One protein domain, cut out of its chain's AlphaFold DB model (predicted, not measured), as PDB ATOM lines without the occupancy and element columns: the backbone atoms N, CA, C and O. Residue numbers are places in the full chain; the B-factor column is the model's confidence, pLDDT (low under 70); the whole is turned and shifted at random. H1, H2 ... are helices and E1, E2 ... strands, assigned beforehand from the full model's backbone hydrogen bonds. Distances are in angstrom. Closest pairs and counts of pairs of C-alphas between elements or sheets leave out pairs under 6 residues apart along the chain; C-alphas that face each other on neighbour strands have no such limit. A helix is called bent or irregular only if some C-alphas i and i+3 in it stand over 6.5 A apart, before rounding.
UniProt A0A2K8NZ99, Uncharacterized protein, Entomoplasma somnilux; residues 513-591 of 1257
ATOM      1  N   SER A 513     173.329 146.888 174.051       85.00
ATOM      2  CA  SER A 513     174.041 145.806 173.352       85.00
ATOM      3  C   SER A 513     175.492 146.232 173.148       85.00
ATOM      4  O   SER A 513     175.743 147.391 172.814       85.00
ATOM      5  N   ILE A 514     176.447 145.315 173.306       89.88
ATOM      6  CA  ILE A 514     177.832 145.560 172.875       89.88
ATOM      7  C   ILE A 514     177.905 145.906 171.369       89.88
ATOM      8  O   ILE A 514     178.808 146.620 170.940       89.88
ATOM      9  N   ASP A 515     176.893 145.526 170.578       88.25
ATOM     10  CA  ASP A 515     176.736 145.979 169.188       88.25
ATOM     11  C   ASP A 515     176.655 147.511 169.040       88.25
ATOM     12  O   ASP A 515     177.059 148.040 168.007       88.25
ATOM     13  N   GLU A 516     176.162 148.246 170.050       88.62
ATOM     14  CA  GLU A 516     176.046 149.716 169.997       88.62
ATOM     15  C   GLU A 516     177.412 150.416 169.915       88.62
ATOM     16  O   GLU A 516     177.484 151.533 169.409       88.62
ATOM     17  N   ILE A 517     178.483 149.755 170.368       91.81
ATOM     18  CA  ILE A 517     179.873 150.249 170.346       91.81
ATOM     19  C   ILE A 517     180.759 149.489 169.349       91.81
ATOM     20  O   ILE A 517     181.974 149.687 169.303       91.81
ATOM     21  N   LYS A 518     180.162 148.644 168.498       93.88
ATOM     22  CA  LYS A 518     180.875 147.856 167.481       93.88
ATOM     23  C   LYS A 518     181.779 148.711 166.586       93.88
ATOM     24  O   LYS A 518     182.903 148.311 166.306       93.88
ATOM     25  N   ILE A 519     181.303 149.879 166.150       89.75
ATOM     26  CA  ILE A 519     182.050 150.779 165.254       89.75
ATOM     27  C   ILE A 519     183.312 151.321 165.940       89.75
ATOM     28  O   ILE A 519     184.353 151.444 165.294       89.75
ATOM     29  N   ASP A 520     183.241 151.610 167.239       92.06
ATOM     30  CA  ASP A 520     184.368 152.138 168.008       92.06
ATOM     31  C   ASP A 520     185.415 151.046 168.286       92.06
ATOM     32  O   ASP A 520     186.613 151.287 168.138       92.06
ATOM     33  N   ILE A 521     184.977 149.809 168.549       92.69
ATOM     34  CA  ILE A 521     185.868 148.641 168.664       92.69
ATOM     35  C   ILE A 521     186.534 148.321 167.308       92.69
ATOM     36  O   ILE A 521     187.747 148.118 167.240       92.69
ATOM     37  N   GLU A 522     185.783 148.333 166.200       91.81
ATOM     38  CA  GLU A 522     186.333 148.152 164.844       91.81
ATOM     39  C   GLU A 522     187.318 149.257 164.441       91.81
ATOM     40  O   GLU A 522     188.217 149.024 163.629       91.81
ATOM     41  N   LYS A 523     187.140 150.473 164.966       90.81
ATOM     42  CA  LYS A 523     188.068 151.587 164.764       90.81
ATOM     43  C   LYS A 523     189.379 151.345 165.507       90.81
ATOM     44  O   LYS A 523     190.428 151.582 164.916       90.81
ATOM     45  N   GLU A 524     189.330 150.840 166.739       90.25
ATOM     46  CA  GLU A 524     190.542 150.543 167.506       90.25
ATOM     47  C   GLU A 524     191.335 149.386 166.883       90.25
ATOM     48  O   GLU A 524     192.537 149.522 166.668       90.25
ATOM     49  N   LEU A 525     190.669 148.310 166.438       88.50
ATOM     50  CA  LEU A 525     191.322 147.204 165.715       88.50
ATOM     51  C   LEU A 525     192.127 147.677 164.488       88.50
ATOM     52  O   LEU A 525     193.236 147.193 164.238       88.50
ATOM     53  N   LYS A 526     191.616 148.682 163.761       85.44
ATOM     54  CA  LYS A 526     192.268 149.280 162.580       85.44
ATOM     55  C   LYS A 526     193.542 150.075 162.892       85.44
ATOM     56  O   LYS A 526     194.220 150.462 161.939       85.44
ATOM     57  N   ASN A 527     193.904 150.281 164.160       82.00
ATOM     58  CA  ASN A 527     195.153 150.950 164.542       82.00
ATOM     59  C   ASN A 527     196.403 150.052 164.389       82.00
ATOM     60  O   ASN A 527     197.518 150.574 164.415       82.00
ATOM     61  N   GLN A 528     196.265 148.730 164.188       75.25
ATOM     62  CA  GLN A 528     197.399 147.809 163.959       75.25
ATOM     63  C   GLN A 528     197.189 146.854 162.766       75.25
ATOM     64  O   GLN A 528     197.146 145.640 162.915       75.25
ATOM     65  N   GLN A 529     197.117 147.393 161.547       73.38
ATOM     66  CA  GLN A 529     196.828 146.622 160.315       73.38
ATOM     67  C   GLN A 529     197.921 145.608 159.899       73.38
ATOM     68  O   GLN A 529     197.677 144.730 159.079       73.38
ATOM     69  N   ASN A 530     199.132 145.713 160.460       76.62
ATOM     70  CA  ASN A 530     200.323 144.987 159.991       76.62
ATOM     71  C   ASN A 530     200.907 144.014 161.036       76.62
ATOM     72  O   ASN A 530     202.085 143.669 160.953       76.62
ATOM     73  N   ARG A 531     200.137 143.645 162.070       78.50
ATOM     74  CA  ARG A 531     200.518 142.639 163.077       78.50
ATOM     75  C   ARG A 531     199.300 142.115 163.844       78.50
ATOM     76  O   ARG A 531     198.266 142.782 163.898       78.50
ATOM     77  N   ILE A 532     199.468 140.952 164.467       86.12
ATOM     78  CA  ILE A 532     198.534 140.407 165.456       86.12
ATOM     79  C   ILE A 532     198.411 141.348 166.670       86.12
ATOM     80  O   ILE A 532     199.405 141.940 167.103       86.12
ATOM     81  N   TRP A 533     197.209 141.487 167.237       87.38
ATOM     82  CA  TRP A 533     197.025 142.218 168.492       87.38
ATOM     83  C   TRP A 533     197.435 141.362 169.688       87.38
ATOM     84  O   TRP A 533     197.010 140.215 169.818       87.38
ATOM     85  N   ASN A 534     198.188 141.949 170.620       92.06
ATOM     86  CA  ASN A 534     198.274 141.407 171.971       92.06
ATOM     87  C   ASN A 534     196.938 141.665 172.683       92.06
ATOM     88  O   ASN A 534     196.482 142.806 172.756       92.06
ATOM     89  N   ILE A 535     196.326 140.601 173.201       91.31
ATOM     90  CA  ILE A 535     194.995 140.632 173.813       91.31
ATOM     91  C   ILE A 535     194.927 141.584 175.012       91.31
ATOM     92  O   ILE A 535     193.971 142.347 175.115       91.31
ATOM     93  N   ALA A 536     195.950 141.609 175.870       88.19
ATOM     94  CA  ALA A 536     195.969 142.490 177.038       88.19
ATOM     95  C   ALA A 536     196.109 143.971 176.644       88.19
ATOM     96  O   ALA A 536     195.454 144.831 177.228       88.19
ATOM     97  N   ASP A 537     196.927 144.272 175.630       88.62
ATOM     98  CA  ASP A 537     197.100 145.643 175.133       88.62
ATOM     99  C   ASP A 537     195.817 146.148 174.454       88.62
ATOM    100  O   ASP A 537     195.389 147.277 174.688       88.62
ATOM    101  N   LEU A 538     195.160 145.298 173.657       93.12
ATOM    102  CA  LEU A 538     193.888 145.622 173.010       93.12
ATOM    103  C   LEU A 538     192.748 145.803 174.030       93.12
ATOM    104  O   LEU A 538     191.931 146.712 173.879       93.12
ATOM    105  N   GLU A 539     192.701 144.969 175.074       93.25
ATOM    106  CA  GLU A 539     191.710 145.061 176.153       93.25
ATOM    107  C   GLU A 539     191.852 146.378 176.925       93.25
ATOM    108  O   GLU A 539     190.855 147.059 177.171       93.25
ATOM    109  N   ASN A 540     193.085 146.789 177.234       89.25
ATOM    110  CA  ASN A 540     193.352 148.085 177.856       89.25
ATOM    111  C   ASN A 540     192.941 149.246 176.936       89.25
ATOM    112  O   ASN A 540     192.159 150.097 177.357       89.25
ATOM    113  N   ASN A 541     193.383 149.250 175.671       91.00
ATOM    114  CA  ASN A 541     193.075 150.323 174.716       91.00
ATOM    115  C   ASN A 541     191.563 150.550 174.548       91.00
ATOM    116  O   ASN A 541     191.104 151.691 174.524       91.00
ATOM    117  N   ILE A 542     190.771 149.477 174.449       91.62
ATOM    118  CA  ILE A 542     189.314 149.578 174.279       91.62
ATOM    119  C   ILE A 542     188.627 150.079 175.554       91.62
ATOM    120  O   ILE A 542     187.716 150.904 175.469       91.62
ATOM    121  N   ASN A 543     189.064 149.623 176.730       90.62
ATOM    122  CA  ASN A 543     188.500 150.080 178.002       90.62
ATOM    123  C   ASN A 543     188.896 151.528 178.352       90.62
ATOM    124  O   ASN A 543     188.130 152.207 179.035       90.62
ATOM    125  N   GLU A 544     190.033 152.028 177.857       90.12
ATOM    126  CA  GLU A 544     190.380 153.456 177.912       90.12
ATOM    127  C   GLU A 544     189.580 154.294 176.899       90.12
ATOM    128  O   GLU A 544     189.146 155.401 177.220       90.12
ATOM    129  N   ALA A 545     189.354 153.777 175.686       87.44
ATOM    130  CA  ALA A 545     188.653 154.499 174.622       87.44
ATOM    131  C   ALA A 545     187.128 154.599 174.827       87.44
ATOM    132  O   ALA A 545     186.504 155.521 174.295       87.44
ATOM    133  N   ILE A 546     186.516 153.663 175.567       89.75
ATOM    134  CA  ILE A 546     185.057 153.549 175.716       89.75
ATOM    135  C   ILE A 546     184.674 153.516 177.205       89.75
ATOM    136  O   ILE A 546     184.692 152.475 177.863       89.75
ATOM    137  N   GLU A 547     184.280 154.674 177.742       85.12
ATOM    138  CA  GLU A 547     183.956 154.840 179.165       85.12
ATOM    139  C   GLU A 547     182.839 153.879 179.632       85.12
ATOM    140  O   GLU A 547     181.732 153.845 179.086       85.12
ATOM    141  N   GLY A 548     183.133 153.090 180.673       82.56
ATOM    142  CA  GLY A 548     182.200 152.125 181.268       82.56
ATOM    143  C   GLY A 548     182.019 150.813 180.490       82.56
ATOM    144  O   GLY A 548     181.087 150.061 180.792       82.56
ATOM    145  N   ALA A 549     182.871 150.534 179.496       84.81
ATOM    146  CA  ALA A 549     182.766 149.339 178.664       84.81
ATOM    147  C   ALA A 549     183.039 148.026 179.417       84.81
ATOM    148  O   ALA A 549     182.280 147.076 179.222       84.81
ATOM    149  N   ASN A 550     184.060 147.972 180.283       89.50
ATOM    150  CA  ASN A 550     184.504 146.774 181.023       89.50
ATOM    151  C   ASN A 550     184.459 145.492 180.166       89.50
ATOM    152  O   ASN A 550     183.807 144.496 180.505       89.50
ATOM    153  N   ILE A 551     185.099 145.569 179.002       90.62
ATOM    154  CA  ILE A 551     185.192 144.486 178.031       90.62
ATOM    155  C   ILE A 551     186.388 143.608 178.382       90.62
ATOM    156  O   ILE A 551     187.477 144.120 178.621       90.62
ATOM    157  N   LYS A 552     186.180 142.293 178.346       92.75
ATOM    158  CA  LYS A 552     187.224 141.272 178.277       92.75
ATOM    159  C   LYS A 552     187.348 140.725 176.870       92.75
ATOM    160  O   LYS A 552     186.324 140.520 176.209       92.75
ATOM    161  N   ILE A 553     188.569 140.445 176.441       93.06
ATOM    162  CA  ILE A 553     188.855 139.936 175.102       93.06
ATOM    163  C   ILE A 553     189.415 138.519 175.190       93.06
ATOM    164  O   ILE A 553     190.377 138.252 175.903       93.06
ATOM    165  N   GLU A 554     188.825 137.608 174.424       89.44
ATOM    166  CA  GLU A 554     189.318 136.243 174.251       89.44
ATOM    167  C   GLU A 554     189.631 135.992 172.770       89.44
ATOM    168  O   GLU A 554     188.815 136.260 171.885       89.44
ATOM    169  N   GLU A 555     190.824 135.469 172.487       88.50
ATOM    170  CA  GLU A 555     191.172 134.961 171.160       88.50
ATOM    171  C   GLU A 555     190.609 133.547 171.001       88.50
ATOM    172  O   GLU A 555     190.966 132.653 171.768       88.50
ATOM    173  N   ILE A 556     189.748 133.318 170.002       81.62
ATOM    174  CA  ILE A 556     189.301 131.948 169.687       81.62
ATOM    175  C   ILE A 556     190.346 131.244 168.824       81.62
ATOM    176  O   ILE A 556     190.644 130.067 169.030       81.62
ATOM    177  N   TYR A 557     190.810 131.928 167.776       74.25
ATOM    178  CA  TYR A 557     191.569 131.299 166.703       74.25
ATOM    179  C   TYR A 557     192.282 132.330 165.826       74.25
ATOM    180  O   TYR A 557     191.704 133.362 165.471       74.25
ATOM    181  N   VAL A 558     193.499 131.985 165.405       69.00
ATOM    182  CA  VAL A 558     194.228 132.655 164.325       69.00
ATOM    183  C   VAL A 558     194.220 131.739 163.105       69.00
ATOM    184  O   VAL A 558     194.653 130.588 163.187       69.00
ATOM    185  N   LYS A 559     193.726 132.241 161.970       72.62
ATOM    186  CA  LYS A 559     193.685 131.508 160.699       72.62
ATOM    187  C   LYS A 559     194.477 132.230 159.618       72.62
ATOM    188  O   LYS A 559     194.228 133.401 159.350       72.62
ATOM    189  N   GLU A 560     195.356 131.509 158.937       67.19
ATOM    190  CA  GLU A 560     195.908 131.929 157.649       67.19
ATOM    191  C   GLU A 560     194.830 131.740 156.561       67.19
ATOM    192  O   GLU A 560     194.317 130.632 156.375       67.19
ATOM    193  N   GLU A 561     194.429 132.815 155.874       68.00
ATOM    194  CA  GLU A 561     193.485 132.730 154.742       68.00
ATOM    195  C   GLU A 561     194.164 132.839 153.377       68.00
ATOM    196  O   GLU A 561     193.669 132.284 152.396       68.00
ATOM    197  N   SER A 562     195.299 133.531 153.303       63.16
ATOM    198  CA  SER A 562     196.162 133.559 152.124       63.16
ATOM    199  C   SER A 562     197.598 133.892 152.529       63.16
ATOM    200  O   SER A 562     197.841 134.259 153.676       63.16
ATOM    201  N   TRP A 563     198.527 133.786 151.574       48.53
ATOM    202  CA  TRP A 563     199.989 133.773 151.753       48.53
ATOM    203  C   TRP A 563     200.607 134.890 152.633       48.53
ATOM    204  O   TRP A 563     201.727 134.755 153.120       48.53
ATOM    205  N   ASN A 564     199.897 135.988 152.874       59.38
ATOM    206  CA  ASN A 564     200.298 137.008 153.841       59.38
ATOM    207  C   ASN A 564     199.097 137.675 154.527       59.38
ATOM    208  O   ASN A 564     199.182 138.839 154.900       59.38
ATOM    209  N   THR A 565     197.952 136.993 154.637       67.56
ATOM    210  CA  THR A 565     196.742 137.545 155.270       67.56
ATOM    211  C   THR A 565     196.248 136.598 156.349       67.56
ATOM    212  O   THR A 565     195.731 135.510 156.069       67.56
ATOM    213  N   PHE A 566     196.396 137.048 157.588       75.81
ATOM    214  CA  PHE A 566     196.011 136.328 158.786       75.81
ATOM    215  C   PHE A 566     194.767 136.965 159.392       75.81
ATOM    216  O   PHE A 566     194.560 138.178 159.322       75.81
ATOM    217  N   LYS A 567     193.929 136.126 159.993       83.31
ATOM    218  CA  LYS A 567     192.707 136.528 160.680       83.31
ATOM    219  C   LYS A 567     192.769 136.112 162.126       83.31
ATOM    220  O   LYS A 567     192.720 134.921 162.423       83.31
ATOM    221  N   GLN A 568     192.816 137.100 163.006       86.56
ATOM    222  CA  GLN A 568     192.624 136.922 164.437       86.56
ATOM    223  C   GLN A 568     191.128 137.101 164.731       86.56
ATOM    224  O   GLN A 568     190.563 138.171 164.483       86.56
ATOM    225  N   ILE A 569     190.462 136.041 165.198       88.75
ATOM    226  CA  ILE A 569     189.045 136.089 165.583       88.75
ATOM    227  C   ILE A 569     188.957 136.338 167.087       88.75
ATOM    228  O   ILE A 569     189.403 135.519 167.895       88.75
ATOM    229  N   LEU A 570     188.359 137.474 167.438       91.81
ATOM    230  CA  LEU A 570     188.337 138.037 168.783       91.81
ATOM    231  C   LEU A 570     186.903 138.096 169.310       91.81
ATOM    232  O   LEU A 570     186.008 138.610 168.630       91.81
ATOM    233  N   VAL A 571     186.692 137.599 170.528       94.31
ATOM    234  CA  VAL A 571     185.429 137.726 171.264       94.31
ATOM    235  C   VAL A 571     185.584 138.802 172.317       94.31
ATOM    236  O   VAL A 571     186.433 138.704 173.195       94.31
ATOM    237  N   PHE A 572     184.712 139.793 172.257       94.94
ATOM    238  CA  PHE A 572     184.599 140.865 173.226       94.94
ATOM    239  C   PHE A 572     183.402 140.525 174.113       94.94
ATOM    240  O   PHE A 572     182.280 140.416 173.615       94.94
ATOM    241  N   THR A 573     183.623 140.317 175.408       93.44
ATOM    242  CA  THR A 573     182.574 140.000 176.388       93.44
ATOM    243  C   THR A 573     182.508 141.079 177.460       93.44
ATOM    244  O   THR A 573     183.529 141.579 177.915       93.44
ATOM    245  N   THR A 574     181.305 141.467 177.866       89.94
ATOM    246  CA  THR A 574     181.094 142.484 178.910       89.94
ATOM    247  C   THR A 574     180.948 141.828 180.279       89.94
ATOM    248  O   THR A 574     180.150 140.894 180.406       89.94
ATOM    249  N   ASP A 575     181.619 142.334 181.313       83.94
ATOM    250  CA  ASP A 575     181.435 141.811 182.673       83.94
ATOM    251  C   ASP A 575     180.092 142.231 183.325       83.94
ATOM    252  O   ASP A 575     179.240 142.910 182.734       83.94
ATOM    253  N   GLU A 576     179.855 141.806 184.573       76.62
ATOM    254  CA  GLU A 576     178.635 142.181 185.302       76.62
ATOM    255  C   GLU A 576     178.542 143.692 185.578       76.62
ATOM    256  O   GLU A 576     177.430 144.226 185.603       76.62
ATOM    257  N   GLN A 577     179.674 144.389 185.707       80.31
ATOM    258  CA  GLN A 577     179.764 145.813 186.046       80.31
ATOM    259  C   GLN A 577     179.614 146.735 184.824       80.31
ATOM    260  O   GLN A 577     179.195 147.881 184.980       80.31
ATOM    261  N   SER A 578     179.886 146.228 183.617       83.25
ATOM    262  CA  SER A 578     179.683 146.934 182.348       83.25
ATOM    263  C   SER A 578     178.263 147.487 182.193       83.25
ATOM    264  O   SER A 578     177.271 146.808 182.491       83.25
ATOM    265  N   ILE A 579     178.143 148.696 181.635       83.75
ATOM    266  CA  ILE A 579     176.845 149.260 181.220       83.75
ATOM    267  C   ILE A 579     176.311 148.630 179.917       83.75
ATOM    268  O   ILE A 579     175.153 148.858 179.547       83.75
ATOM    269  N   TYR A 580     177.136 147.814 179.256       87.00
ATOM    270  CA  TYR A 580     176.805 147.019 178.080       87.00
ATOM    271  C   TYR A 580     176.586 145.543 178.463       87.00
ATOM    272  O   TYR A 580     176.976 145.086 179.541       87.00
ATOM    273  N   SER A 581     175.901 144.799 177.595       82.69
ATOM    274  CA  SER A 581     175.697 143.353 177.690       82.69
ATOM    275  C   SER A 581     175.869 142.697 176.339       82.69
ATOM    276  O   SER A 581     175.311 143.162 175.345       82.69
ATOM    277  N   GLY A 582     176.508 141.538 176.362       88.00
ATOM    278  CA  GLY A 582     176.524 140.586 175.266       88.00
ATOM    279  C   GLY A 582     177.932 140.098 174.987       88.00
ATOM    280  O   GLY A 582     178.872 140.364 175.742       88.00
ATOM    281  N   SER A 583     178.056 139.388 173.876       89.88
ATOM    282  CA  SER A 583     179.329 139.067 173.260       89.88
ATOM    283  C   SER A 583     179.315 139.555 171.819       89.88
ATOM    284  O   SER A 583     178.354 139.327 171.084       89.88
ATOM    285  N   LEU A 584     180.381 140.236 171.421       92.94
ATOM    286  CA  LEU A 584     180.616 140.649 170.046       92.94
ATOM    287  C   LEU A 584     181.785 139.828 169.507       92.94
ATOM    288  O   LEU A 584     182.783 139.658 170.199       92.94
ATOM    289  N   ILE A 585     181.671 139.320 168.282       91.50
ATOM    290  CA  ILE A 585     182.781 138.657 167.592       91.50
ATOM    291  C   ILE A 585     183.207 139.558 166.441       91.50
ATOM    292  O   ILE A 585     182.392 139.863 165.566       91.50
ATOM    293  N   LEU A 586     184.472 139.979 166.443       91.25
ATOM    294  CA  LEU A 586     185.079 140.713 165.336       91.25
ATOM    295  C   LEU A 586     186.291 139.956 164.802       91.25
ATOM    296  O   LEU A 586     186.876 139.096 165.459       91.25
ATOM    297  N   GLN A 587     186.640 140.291 163.569       88.94
ATOM    298  CA  GLN A 587     187.704 139.658 162.817       88.94
ATOM    299  C   GLN A 587     188.733 140.733 162.472       88.94
ATOM    300  O   GLN A 587     188.419 141.679 161.749       88.94
ATOM    301  N   HIS A 588     189.948 140.588 162.989       88.06
ATOM    302  CA  HIS A 588     191.080 141.443 162.649       88.06
ATOM    303  C   HIS A 588     191.872 140.793 161.514       88.06
ATOM    304  O   HIS A 588     192.474 139.737 161.705       88.06
ATOM    305  N   GLU A 589     191.820 141.398 160.327       83.62
ATOM    306  CA  GLU A 589     192.677 141.041 159.192       83.62
ATOM    307  C   GLU A 589     194.000 141.796 159.322       83.62
ATOM    308  O   GLU A 589     194.008 143.028 159.391       83.62
ATOM    309  N   TYR A 590     195.111 141.061 159.355       77.00
ATOM    310  CA  TYR A 590     196.449 141.638 159.405       77.00
ATOM    311  C   TYR A 590     197.399 140.950 158.434       77.00
ATOM    312  O   TYR A 590     197.293 139.749 158.163       77.00
ATOM    313  N   HIS A 591     198.355 141.727 157.927       68.44
ATOM    314  CA  HIS A 591     199.354 141.228 156.992       68.44
ATOM    315  C   HIS A 591     200.707 140.991 157.666       68.44
ATOM    316  O   HIS A 591     201.424 141.939 157.991       68.44
TER     317      HIS A 591
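What this domain is: This is residues 513 to 591 of the 1257 residues of an uncharacterized protein of Entomoplasma somnilux (UniProt A0A2K8NZ99). A long, twisted sheet of three strands makes one side of a rod-shaped domain, and two helices, H1 and H2, cover one face of it, H1 over E3 and H2 over E1. The two helices meet at a steep angle, while the turn between E1 and E2 lies at one end of the rod and the link between E2 and E3 at the other. The printed part has 79 residues, with two named helices and three named strands in the order H1 H2 E1 E2 E3; the sheet's order is E1 - E2 - E3, all antiparallel, and the class is mixed, helices and strands. The whole is compact, with a radius of gyration of the C-alphas of 12.4 A, and spans 41 by 20 by 19 A.

How they stand to each other: Start with H1, residues 514 to 528, which is irregular: C-alphas 516 and 519 are 7.7 A apart. Next comes H2, residues 535 to 545, which H1 touches with residues 521 to 525 alone; the closest C-alphas, those of Ile 521 and Ile 542, are 6.7 A apart. Their lines stand at a steep tilt of 63 degrees, and they run opposite ways. Look then at E1, residues 551 to 562, an edge strand that bends by 55 degrees at residue 556. E2, residues 565 to 574, forms an antiparallel hairpin with it at 162 degrees, and N 554 and O 571 are 2.9 A apart, within hydrogen-bond range. E3, residues 583 to 590, forms a second hairpin with E2 at 157 degrees, with N 572 and O 584 within range at 2.8 A. The three strands are a meander, each the antiparallel neighbour of the one before. H1 is on this sheet at a height of 7.9 A, over E3 and along the strands, at 18 degrees to E3 on the local plane; its closest C-alphas to E3 are those of Ile 514 and Leu 584, 6.3 A apart. H2 is on the sheet at a height of 8.5 A, over E1 and slantwise to the strands, at 53 degrees to E1 on the local plane; the closest C-alphas are those of Glu 539 and Ile 553, 6.0 A apart. Helices on one face of a sheet make two layers here. In H2 every O i to N i+4 pair is within hydrogen-bond range; in H1, 7 of 11 are.

Where its parts are: Find C-alpha 514 at (177.832, 145.560, 172.875); from there H1 runs 21.6 A to C-alpha 528. H2 covers 15.3 A. E1 begins at C-alpha 551, at (185.192, 144.486, 178.031), and runs 30.2 A; E2 measures 28.8 A. E3 runs 22.2 A to C-alpha 590 at (196.449, 141.638, 159.405).

The domain as a whole: The two C-alphas farthest apart are those of Trp 563 and Gln 577, at 41.6 A. The printed part has no cut and no long link. The mean pLDDT of the printed part is 84.8; look for values under 70 at residue 558, residues 560 to 565 and residue 591.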